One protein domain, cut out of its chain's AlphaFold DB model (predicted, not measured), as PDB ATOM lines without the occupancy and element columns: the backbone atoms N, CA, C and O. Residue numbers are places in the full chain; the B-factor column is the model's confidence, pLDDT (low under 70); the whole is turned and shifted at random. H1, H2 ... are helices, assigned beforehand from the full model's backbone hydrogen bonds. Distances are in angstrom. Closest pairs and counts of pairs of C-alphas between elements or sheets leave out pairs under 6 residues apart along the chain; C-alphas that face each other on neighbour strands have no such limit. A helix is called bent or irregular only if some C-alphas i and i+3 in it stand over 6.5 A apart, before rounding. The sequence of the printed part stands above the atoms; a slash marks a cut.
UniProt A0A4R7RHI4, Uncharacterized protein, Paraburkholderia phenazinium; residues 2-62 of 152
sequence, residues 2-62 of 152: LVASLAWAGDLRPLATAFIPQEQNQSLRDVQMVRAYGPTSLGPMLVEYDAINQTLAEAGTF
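Overview. This is residues 2 to 62 of the 152 residues of an uncharacterized protein of Paraburkholderia phenazinium (UniProt A0A4R7RHI4). One long helix, H3, is bent like an L; the short helices H1 and H2 pack on it near the bend, while residues 44 to 62, with the last part of H3 and the small helix H4, stick out as a free arm. H2 crosses the first arm, H3a, and H1 meets the beginning of the second, H3b. The printed part has 61 residues, with four named helices in the order H1, H2, H3, H4 and no named strand: all helix. The whole is loose, with a radius of gyration of the C-alphas of 14.8 A, and flat, spanning 40 by 35 by 15 A.

Along the chain. H3, residues 28 to 50, was assigned as one helix by its hydrogen bonds but is bent: C-alphas 36 and 39 are 7.3 A apart. Its arms are H3a, residues 28 to 36, 12.2 A long from C-alpha 28 at (-298.990, -350.471, -132.705), and H3b, residues 39 to 50, 17.9 A long. H3b is irregular, with C-alphas 40 and 43 6.7 A apart. H1 is residues 4 to 9, from C-alpha 4 at (-311.297, -365.862, -148.827), and is irregular, with C-alphas 5 and 8 7.4 A apart. H2 is residues 13 to 19. H4, residues 52 to 59, ends at C-alpha 59 (-281.970, -368.906, -154.152).

Arrangement. H3a and H3b are only just about perpendicular, at 72 degrees. H2 touches H3a, only just about perpendicular at 71 degrees; their closest C-alphas, Ala 16 and Arg 35, are 5.9 A apart. H1 touches H3b at residues 39 to 43 alone, at a shallow tilt of 16 degrees, opposite ways; the closest C-alphas, Ala 7 and Pro 39, are 5.5 A apart. H3b and H4 meet only through their link. Every O i to N i+4 pair is within hydrogen-bond range in H3a and H4, against 6 of 8 in H3b, 2 of 3 in H2 and 0 of 2 in H1, where 2 of 3 O i to N i+3 pairs are.

Size, cuts and confidence. The farthest C-alphas, Ala 9 and Thr 61, are 43.3 A apart. The printed part has no cut and no long link. Residues 24 to 29 also stand free. Residues 2 to 19 have pLDDT under 70; the mean of the printed part is 77.2.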
ATOM      1  N   LEU A   2    -313.402-371.175-149.344       42.59
ATOM      2  CA  LEU A   2    -314.566-370.554-148.662       42.59
ATOM      3  C   LEU A   2    -314.207-369.424-147.675       42.59
ATOM      4  O   LEU A   2    -315.037-368.577-147.369       42.59
ATOM      5  N   VAL A   3    -312.962-369.385-147.187       44.97
ATOM      6  CA  VAL A   3    -312.515-368.391-146.188       44.97
ATOM      7  C   VAL A   3    -312.164-367.047-146.840       44.97
ATOM      8  O   VAL A   3    -312.438-365.992-146.278       44.97
ATOM      9  N   ALA A   4    -311.637-367.070-148.070       48.12
ATOM     10  CA  ALA A   4    -311.297-365.862-148.827       48.12
ATOM     11  C   ALA A   4    -312.534-365.026-149.214       48.12
ATOM     12  O   ALA A   4    -312.463-363.802-149.251       48.12
ATOM     13  N   SER A   5    -313.689-365.664-149.435       52.22
ATOM     14  CA  SER A   5    -314.944-364.991-149.806       52.22
ATOM     15  C   SER A   5    -315.637-364.252-148.653       52.22
ATOM     16  O   SER A   5    -316.587-363.518-148.899       52.22
ATOM     17  N   LEU A   6    -315.173-364.415-147.407       50.38
ATOM     18  CA  LEU A   6    -315.731-363.758-146.211       50.38
ATOM     19  C   LEU A   6    -314.831-362.633-145.665       50.38
ATOM     20  O   LEU A   6    -315.181-361.975-144.688       50.38
ATOM     21  N   ALA A   7    -313.695-362.359-146.318       50.38
ATOM     22  CA  ALA A   7    -312.738-361.318-145.934       50.38
ATOM     23  C   ALA A   7    -313.359-359.910-145.821       50.38
ATOM     24  O   ALA A   7    -312.929-359.103-144.996       50.38
ATOM     25  N   TRP A   8    -314.397-359.627-146.614       46.91
ATOM     26  CA  TRP A   8    -315.092-358.337-146.638       46.91
ATOM     27  C   TRP A   8    -315.983-358.085-145.403       46.91
ATOM     28  O   TRP A   8    -316.312-356.937-145.119       46.91
ATOM     29  N   ALA A   9    -316.327-359.121-144.625       54.75
ATOM     30  CA  ALA A   9    -317.202-358.994-143.453       54.75
ATOM     31  C   ALA A   9    -316.478-358.522-142.173       54.75
ATOM     32  O   ALA A   9    -317.119-358.195-141.183       54.75
ATOM     33  N   GLY A  10    -315.139-358.458-142.162       47.06
ATOM     34  CA  GLY A  10    -314.372-357.984-141.000       47.06
ATOM     35  C   GLY A  10    -314.261-358.965-139.820       47.06
ATOM     36  O   GLY A  10    -313.485-358.690-138.905       47.06
ATOM     37  N   ASP A  11    -314.922-360.124-139.871       50.16
ATOM     38  CA  ASP A  11    -314.928-361.152-138.812       50.16
ATOM     39  C   ASP A  11    -313.605-361.927-138.650       50.16
ATOM     40  O   ASP A  11    -313.440-362.715-137.721       50.16
ATOM     41  N   LEU A  12    -312.611-361.677-139.508       49.94
ATOM     42  CA  LEU A  12    -311.275-362.275-139.388       49.94
ATOM     43  C   LEU A  12    -310.322-361.468-138.485       49.94
ATOM     44  O   LEU A  12    -309.246-361.957-138.141       49.94
ATOM     45  N   ARG A  13    -310.690-360.248-138.069       52.50
ATOM     46  CA  ARG A  13    -309.825-359.370-137.251       52.50
ATOM     47  C   ARG A  13    -309.452-359.952-135.874       52.50
ATOM     48  O   ARG A  13    -308.292-359.796-135.480       52.50
ATOM     49  N   PRO A  14    -310.356-360.638-135.139       52.31
ATOM     50  CA  PRO A  14    -309.993-361.291-133.880       52.31
ATOM     51  C   PRO A  14    -308.993-362.434-134.094       52.31
ATOM     52  O   PRO A  14    -308.036-362.561-133.335       52.31
ATOM     53  N   LEU A  15    -309.154-363.209-135.173       51.72
ATOM     54  CA  LEU A  15    -308.241-364.300-135.529       51.72
ATOM     55  C   LEU A  15    -306.856-363.760-135.916       51.72
ATOM     56  O   LEU A  15    -305.850-364.236-135.405       51.72
ATOM     57  N   ALA A  16    -306.786-362.695-136.721       53.59
ATOM     58  CA  ALA A  16    -305.523-362.055-137.105       53.59
ATOM     59  C   ALA A  16    -304.713-361.520-135.907       53.59
ATOM     60  O   ALA A  16    -303.489-361.450-135.964       53.59
ATOM     61  N   THR A  17    -305.382-361.159-134.807       55.50
ATOM     62  CA  THR A  17    -304.724-360.688-133.579       55.50
ATOM     63  C   THR A  17    -303.986-361.808-132.846       55.50
ATOM     64  O   THR A  17    -302.929-361.554-132.279       55.50
ATOM     65  N   ALA A  18    -304.505-363.040-132.895       59.06
ATOM     66  CA  ALA A  18    -303.865-364.210-132.296       59.06
ATOM     67  C   ALA A  18    -302.679-364.730-133.127       59.06
ATOM     68  O   ALA A  18    -301.717-365.237-132.564       59.06
ATOM     69  N   PHE A  19    -302.730-364.584-134.455       60.88
ATOM     70  CA  PHE A  19    -301.673-365.061-135.357       60.88
ATOM     71  C   PHE A  19    -300.546-364.047-135.601       60.88
ATOM     72  O   PHE A  19    -299.497-364.426-136.110       60.88
ATOM     73  N   ILE A  20    -300.757-362.770-135.264       70.62
ATOM     74  CA  ILE A  20    -299.779-361.692-135.467       70.62
ATOM     75  C   ILE A  20    -299.627-360.928-134.145       70.62
ATOM     76  O   ILE A  20    -300.254-359.867-133.971       70.62
ATOM     77  N   PRO A  21    -298.877-361.484-133.173       77.62
ATOM     78  CA  PRO A  21    -298.549-360.773-131.946       77.62
ATOM     79  C   PRO A  21    -297.696-359.536-132.258       77.62
ATOM     80  O   PRO A  21    -297.072-359.434-133.312       77.62
ATOM     81  N   GLN A  22    -297.720-358.562-131.351       85.94
ATOM     82  CA  GLN A  22    -296.813-357.419-131.428       85.94
ATOM     83  C   GLN A  22    -295.430-357.849-130.936       85.94
ATOM     84  O   GLN A  22    -295.317-358.387-129.836       85.94
ATOM     85  N   GLU A  23    -294.399-357.549-131.716       87.56
ATOM     86  CA  GLU A  23    -293.003-357.782-131.339       87.56
ATOM     87  C   GLU A  23    -292.441-356.660-130.450       87.56
ATOM     88  O   GLU A  23    -292.967-355.539-130.400       87.56
ATOM     89  N   GLN A  24    -291.329-356.936-129.762       82.75
ATOM     90  CA  GLN A  24    -290.634-355.927-128.960       82.75
ATOM     91  C   GLN A  24    -290.227-354.731-129.842       82.75
ATOM     92  O   GLN A  24    -289.660-354.904-130.908       82.75
ATOM     93  N   ASN A  25    -290.507-353.497-129.417       87.88
ATOM     94  CA  ASN A  25    -290.239-352.272-130.195       87.88
ATOM     95  C   ASN A  25    -291.019-352.125-131.521       87.88
ATOM     96  O   ASN A  25    -290.815-351.138-132.230       87.88
ATOM     97  N   GLN A  26    -291.945-353.028-131.861       89.81
ATOM     98  CA  GLN A  26    -292.832-352.836-133.008       89.81
ATOM     99  C   GLN A  26    -293.928-351.820-132.666       89.81
ATOM    100  O   GLN A  26    -294.553-351.901-131.606       89.81
ATOM    101  N   SER A  27    -294.198-350.861-133.557       90.25
ATOM    102  CA  SER A  27    -295.245-349.870-133.305       90.25
ATOM    103  C   SER A  27    -296.644-350.486-133.437       90.25
ATOM    104  O   SER A  27    -296.904-351.317-134.310       90.25
ATOM    105  N   LEU A  28    -297.592-350.031-132.610       89.50
ATOM    106  CA  LEU A  28    -298.990-350.471-132.705       89.50
ATOM    107  C   LEU A  28    -299.614-350.149-134.068       89.50
ATOM    108  O   LEU A  28    -300.472-350.892-134.544       89.50
ATOM    109  N   ARG A  29    -299.179-349.054-134.701       89.69
ATOM    110  CA  ARG A  29    -299.628-348.680-136.042       89.69
ATOM    111  C   ARG A  29    -299.215-349.737-137.064       89.69
ATOM    112  O   ARG A  29    -300.051-350.138-137.867       89.69
ATOM    113  N   ASP A  30    -297.978-350.222-137.008       87.38
ATOM    114  CA  ASP A  30    -297.493-351.246-137.941       87.38
ATOM    115  C   ASP A  30    -298.251-352.560-137.756       87.38
ATOM    116  O   ASP A  30    -298.711-353.151-138.731       87.38
ATOM    117  N   VAL A  31    -298.485-352.971-136.505       87.88
ATOM    118  CA  VAL A  31    -299.295-354.161-136.195       87.88
ATOM    119  C   VAL A  31    -300.709-354.037-136.768       87.88
ATOM    120  O   VAL A  31    -301.226-354.977-137.375       87.88
ATOM    121  N   GLN A  32    -301.348-352.874-136.606       86.94
ATOM    122  CA  GLN A  32    -302.682-352.623-137.158       86.94
ATOM    123  C   GLN A  32    -302.688-352.676-138.685       86.94
ATOM    124  O   GLN A  32    -303.614-353.246-139.261       86.94
ATOM    125  N   MET A  33    -301.655-352.136-139.336       86.69
ATOM    126  CA  MET A  33    -301.519-352.187-140.790       86.69
ATOM    127  C   MET A  33    -301.378-353.628-141.280       86.69
ATOM    128  O   MET A  33    -302.156-354.052-142.130       86.69
ATOM    129  N   VAL A  34    -300.472-354.418-140.698       84.38
ATOM    130  CA  VAL A  34    -300.304-355.835-141.063       84.38
ATOM    131  C   VAL A  34    -301.628-356.596-140.919       84.38
ATOM    132  O   VAL A  34    -302.048-357.303-141.835       84.38
ATOM    133  N   ARG A  35    -302.350-356.395-139.808       84.62
ATOM    134  CA  ARG A  35    -303.660-357.032-139.581       84.62
ATOM    135  C   ARG A  35    -304.733-356.567-140.570       84.62
ATOM    136  O   ARG A  35    -305.561-357.379-140.974       84.62
ATOM    137  N   ALA A  36    -304.729-355.293-140.964       86.19
ATOM    138  CA  ALA A  36    -305.688-354.741-141.919       86.19
ATOM    139  C   ALA A  36    -305.509-355.321-143.331       86.19
ATOM    140  O   ALA A  36    -306.502-355.553-144.019       86.19
ATOM    141  N   TYR A  37    -304.266-355.596-143.740       84.94
ATOM    142  CA  TYR A  37    -303.965-356.175-145.053       84.94
ATOM    143  C   TYR A  37    -303.998-357.705-145.086       84.94
ATOM    144  O   TYR A  37    -304.125-358.264-146.171       84.94
ATOM    145  N   GLY A  38    -303.970-358.384-143.934       81.38
ATOM    146  CA  GLY A  38    -303.991-359.850-143.842       81.38
ATOM    147  C   GLY A  38    -304.988-360.548-144.788       81.38
ATOM    148  O   GLY A  38    -304.571-361.430-145.538       81.38
ATOM    149  N   PRO A  39    -306.276-360.146-144.844       81.06
ATOM    150  CA  PRO A  39    -307.245-360.778-145.741       81.06
ATOM    151  C   PRO A  39    -306.932-360.593-147.234       81.06
ATOM    152  O   PRO A  39    -307.171-361.505-148.024       81.06
ATOM    153  N   THR A  40    -306.384-359.439-147.626       87.00
ATOM    154  CA  THR A  40    -305.988-359.155-149.015       87.00
ATOM    155  C   THR A  40    -304.670-359.844-149.378       87.00
ATOM    156  O   THR A  40    -304.501-360.266-150.519       87.00
ATOM    157  N   SER A  41    -303.761-360.014-148.415       83.69
ATOM    158  CA  SER A  41    -302.472-360.689-148.601       83.69
ATOM    159  C   SER A  41    -302.573-362.217-148.607       83.69
ATOM    160  O   SER A  41    -301.708-362.865-149.185       83.69
ATOM    161  N   LEU A  42    -303.622-362.809-148.019       83.38
ATOM    162  CA  LEU A  42    -303.738-364.267-147.877       83.38
ATOM    163  C   LEU A  42    -303.736-365.015-149.220       83.38
ATOM    164  O   LEU A  42    -303.080-366.043-149.344       83.38
ATOM    165  N   GLY A  43    -304.467-364.518-150.221       87.38
ATOM    166  CA  GLY A  43    -304.513-365.140-151.552       87.38
ATOM    167  C   GLY A  43    -303.137-365.176-152.230       87.38
ATOM    168  O   GLY A  43    -302.665-366.264-152.554       87.38
ATOM    169  N   PRO A  44    -302.471-364.018-152.400       90.19
ATOM    170  CA  PRO A  44    -301.097-363.953-152.897       90.19
ATOM    171  C   PRO A  44    -300.103-364.794-152.087       90.19
ATOM    172  O   PRO A  44    -299.326-365.531-152.681       90.19
ATOM    173  N   MET A  45    -300.181-364.776-150.753       86.31
ATOM    174  CA  MET A  45    -299.301-365.571-149.884       86.31
ATOM    175  C   MET A  45    -299.415-367.079-150.155       86.31
ATOM    176  O   MET A  45    -298.415-367.787-150.110       86.31
ATOM    177  N   LEU A  46    -300.617-367.590-150.455       89.06
ATOM    178  CA  LEU A  46    -300.799-369.001-150.820       89.06
ATOM    179  C   LEU A  46    -300.170-369.333-152.180       89.06
ATOM    180  O   LEU A  46    -299.566-370.389-152.323       89.06
ATOM    181  N   VAL A  47    -300.259-368.421-153.153       93.31
ATOM    182  CA  VAL A  47    -299.591-368.587-154.456       93.31
ATOM    183  C   VAL A  47    -298.067-368.576-154.293       93.31
ATOM    184  O   VAL A  47    -297.379-369.392-154.901       93.31
ATOM    185  N   GLU A  48    -297.530-367.691-153.451       90.69
ATOM    186  CA  GLU A  48    -296.099-367.669-153.113       90.69
ATOM    187  C   GLU A  48    -295.664-368.953-152.396       90.69
ATOM    188  O   GLU A  48    -294.600-369.497-152.692       90.69
ATOM    189  N   TYR A  49    -296.502-369.481-151.500       90.69
ATOM    190  CA  TYR A  49    -296.245-370.746-150.817       90.69
ATOM    191  C   TYR A  49    -296.166-371.926-151.796       90.69
ATOM    192  O   TYR A  49    -295.252-372.743-151.689       90.69
ATOM    193  N   ASP A  50    -297.053-371.990-152.792       95.19
ATOM    194  CA  ASP A  50    -297.000-373.019-153.839       95.19
ATOM    195  C   ASP A  50    -295.704-372.932-154.672       95.19
ATOM    196  O   ASP A  50    -295.198-373.947-155.159       95.19
ATOM    197  N   ALA A  51    -295.122-371.733-154.794       94.31
ATOM    198  CA  ALA A  51    -293.875-371.484-155.516       94.31
ATOM    199  C   ALA A  51    -292.603-371.630-154.653       94.31
ATOM    200  O   ALA A  51    -291.496-371.551-155.192       94.31
ATOM    201  N   ILE A  52    -292.716-371.885-153.341       93.31
ATOM    202  CA  ILE A  52    -291.581-371.797-152.402       93.31
ATOM    203  C   ILE A  52    -290.405-372.700-152.791       93.31
ATOM    204  O   ILE A  52    -289.249-372.299-152.687       93.31
ATOM    205  N   ASN A  53    -290.675-373.903-153.307       94.62
ATOM    206  CA  ASN A  53    -289.626-374.830-153.738       94.62
ATOM    207  C   ASN A  53    -288.833-374.285-154.930       94.62
ATOM    208  O   ASN A  53    -287.620-374.472-154.991       94.62
ATOM    209  N   GLN A  54    -289.500-373.597-155.859       95.94
ATOM    210  CA  GLN A  54    -288.835-372.940-156.980       95.94
ATOM    211  C   GLN A  54    -287.986-371.768-156.483       95.94
ATOM    212  O   GLN A  54    -286.820-371.671-156.859       95.94
ATOM    213  N   THR A  55    -288.527-370.935-155.588       93.25
ATOM    214  CA  THR A  55    -287.782-369.830-154.967       93.25
ATOM    215  C   THR A  55    -286.542-370.331-154.233       93.25
ATOM    216  O   THR A  55    -285.464-369.771-154.399       93.25
ATOM    217  N   LEU A  56    -286.656-371.413-153.459       92.19
ATOM    218  CA  LEU A  56    -285.526-372.014-152.749       92.19
ATOM    219  C   LEU A  56    -284.502-372.642-153.701       92.19
ATOM    220  O   LEU A  56    -283.300-372.524-153.460       92.19
ATOM    221  N   ALA A  57    -284.951-373.285-154.783       93.75
ATOM    222  CA  ALA A  57    -284.062-373.846-155.795       93.75
ATOM    223  C   ALA A  57    -283.258-372.746-156.503       93.75
ATOM    224  O   ALA A  57    -282.048-372.888-156.672       93.75
ATOM    225  N   GLU A  58    -283.908-371.638-156.860       93.69
ATOM    226  CA  GLU A  58    -283.252-370.468-157.438       93.69
ATOM    227  C   GLU A  58    -282.298-369.810-156.432       93.69
ATOM    228  O   GLU A  58    -281.113-369.646-156.729       93.69
ATOM    229  N   ALA A  59    -282.769-369.512-155.216       88.88
ATOM    230  CA  ALA A  59    -281.970-368.906-154.152       88.88
ATOM    231  C   ALA A  59    -280.711-369.734-153.840       88.88
ATOM    232  O   ALA A  59    -279.616-369.192-153.679       88.88
ATOM    233  N   GLY A  60    -280.844-371.063-153.840       87.31
ATOM    234  CA  GLY A  60    -279.749-372.003-153.613       87.31
ATOM    235  C   GLY A  60    -278.615-371.937-154.643       87.31
ATOM    236  O   GLY A  60    -277.543-372.486-154.372       87.31
ATOM    237  N   THR A  61    -278.807-371.262-155.784       91.12
ATOM    238  CA  THR A  61    -277.756-371.034-156.793       91.12
ATOM    239  C   THR A  61    -276.813-369.877-156.437       91.12
ATOM    240  O   THR A  61    -275.676-369.846-156.918       91.12
ATOM    241  N   PHE A  62    -277.208-368.964-155.543       89.12
ATOM    242  CA  PHE A  62    -276.439-367.762-155.192       89.12
ATOM    243  C   PHE A  62    -275.420-367.982-154.060       89.12
ATOM    244  O   PHE A  62    -275.350-367.212-153.111       89.12
TER     245      PHE A  62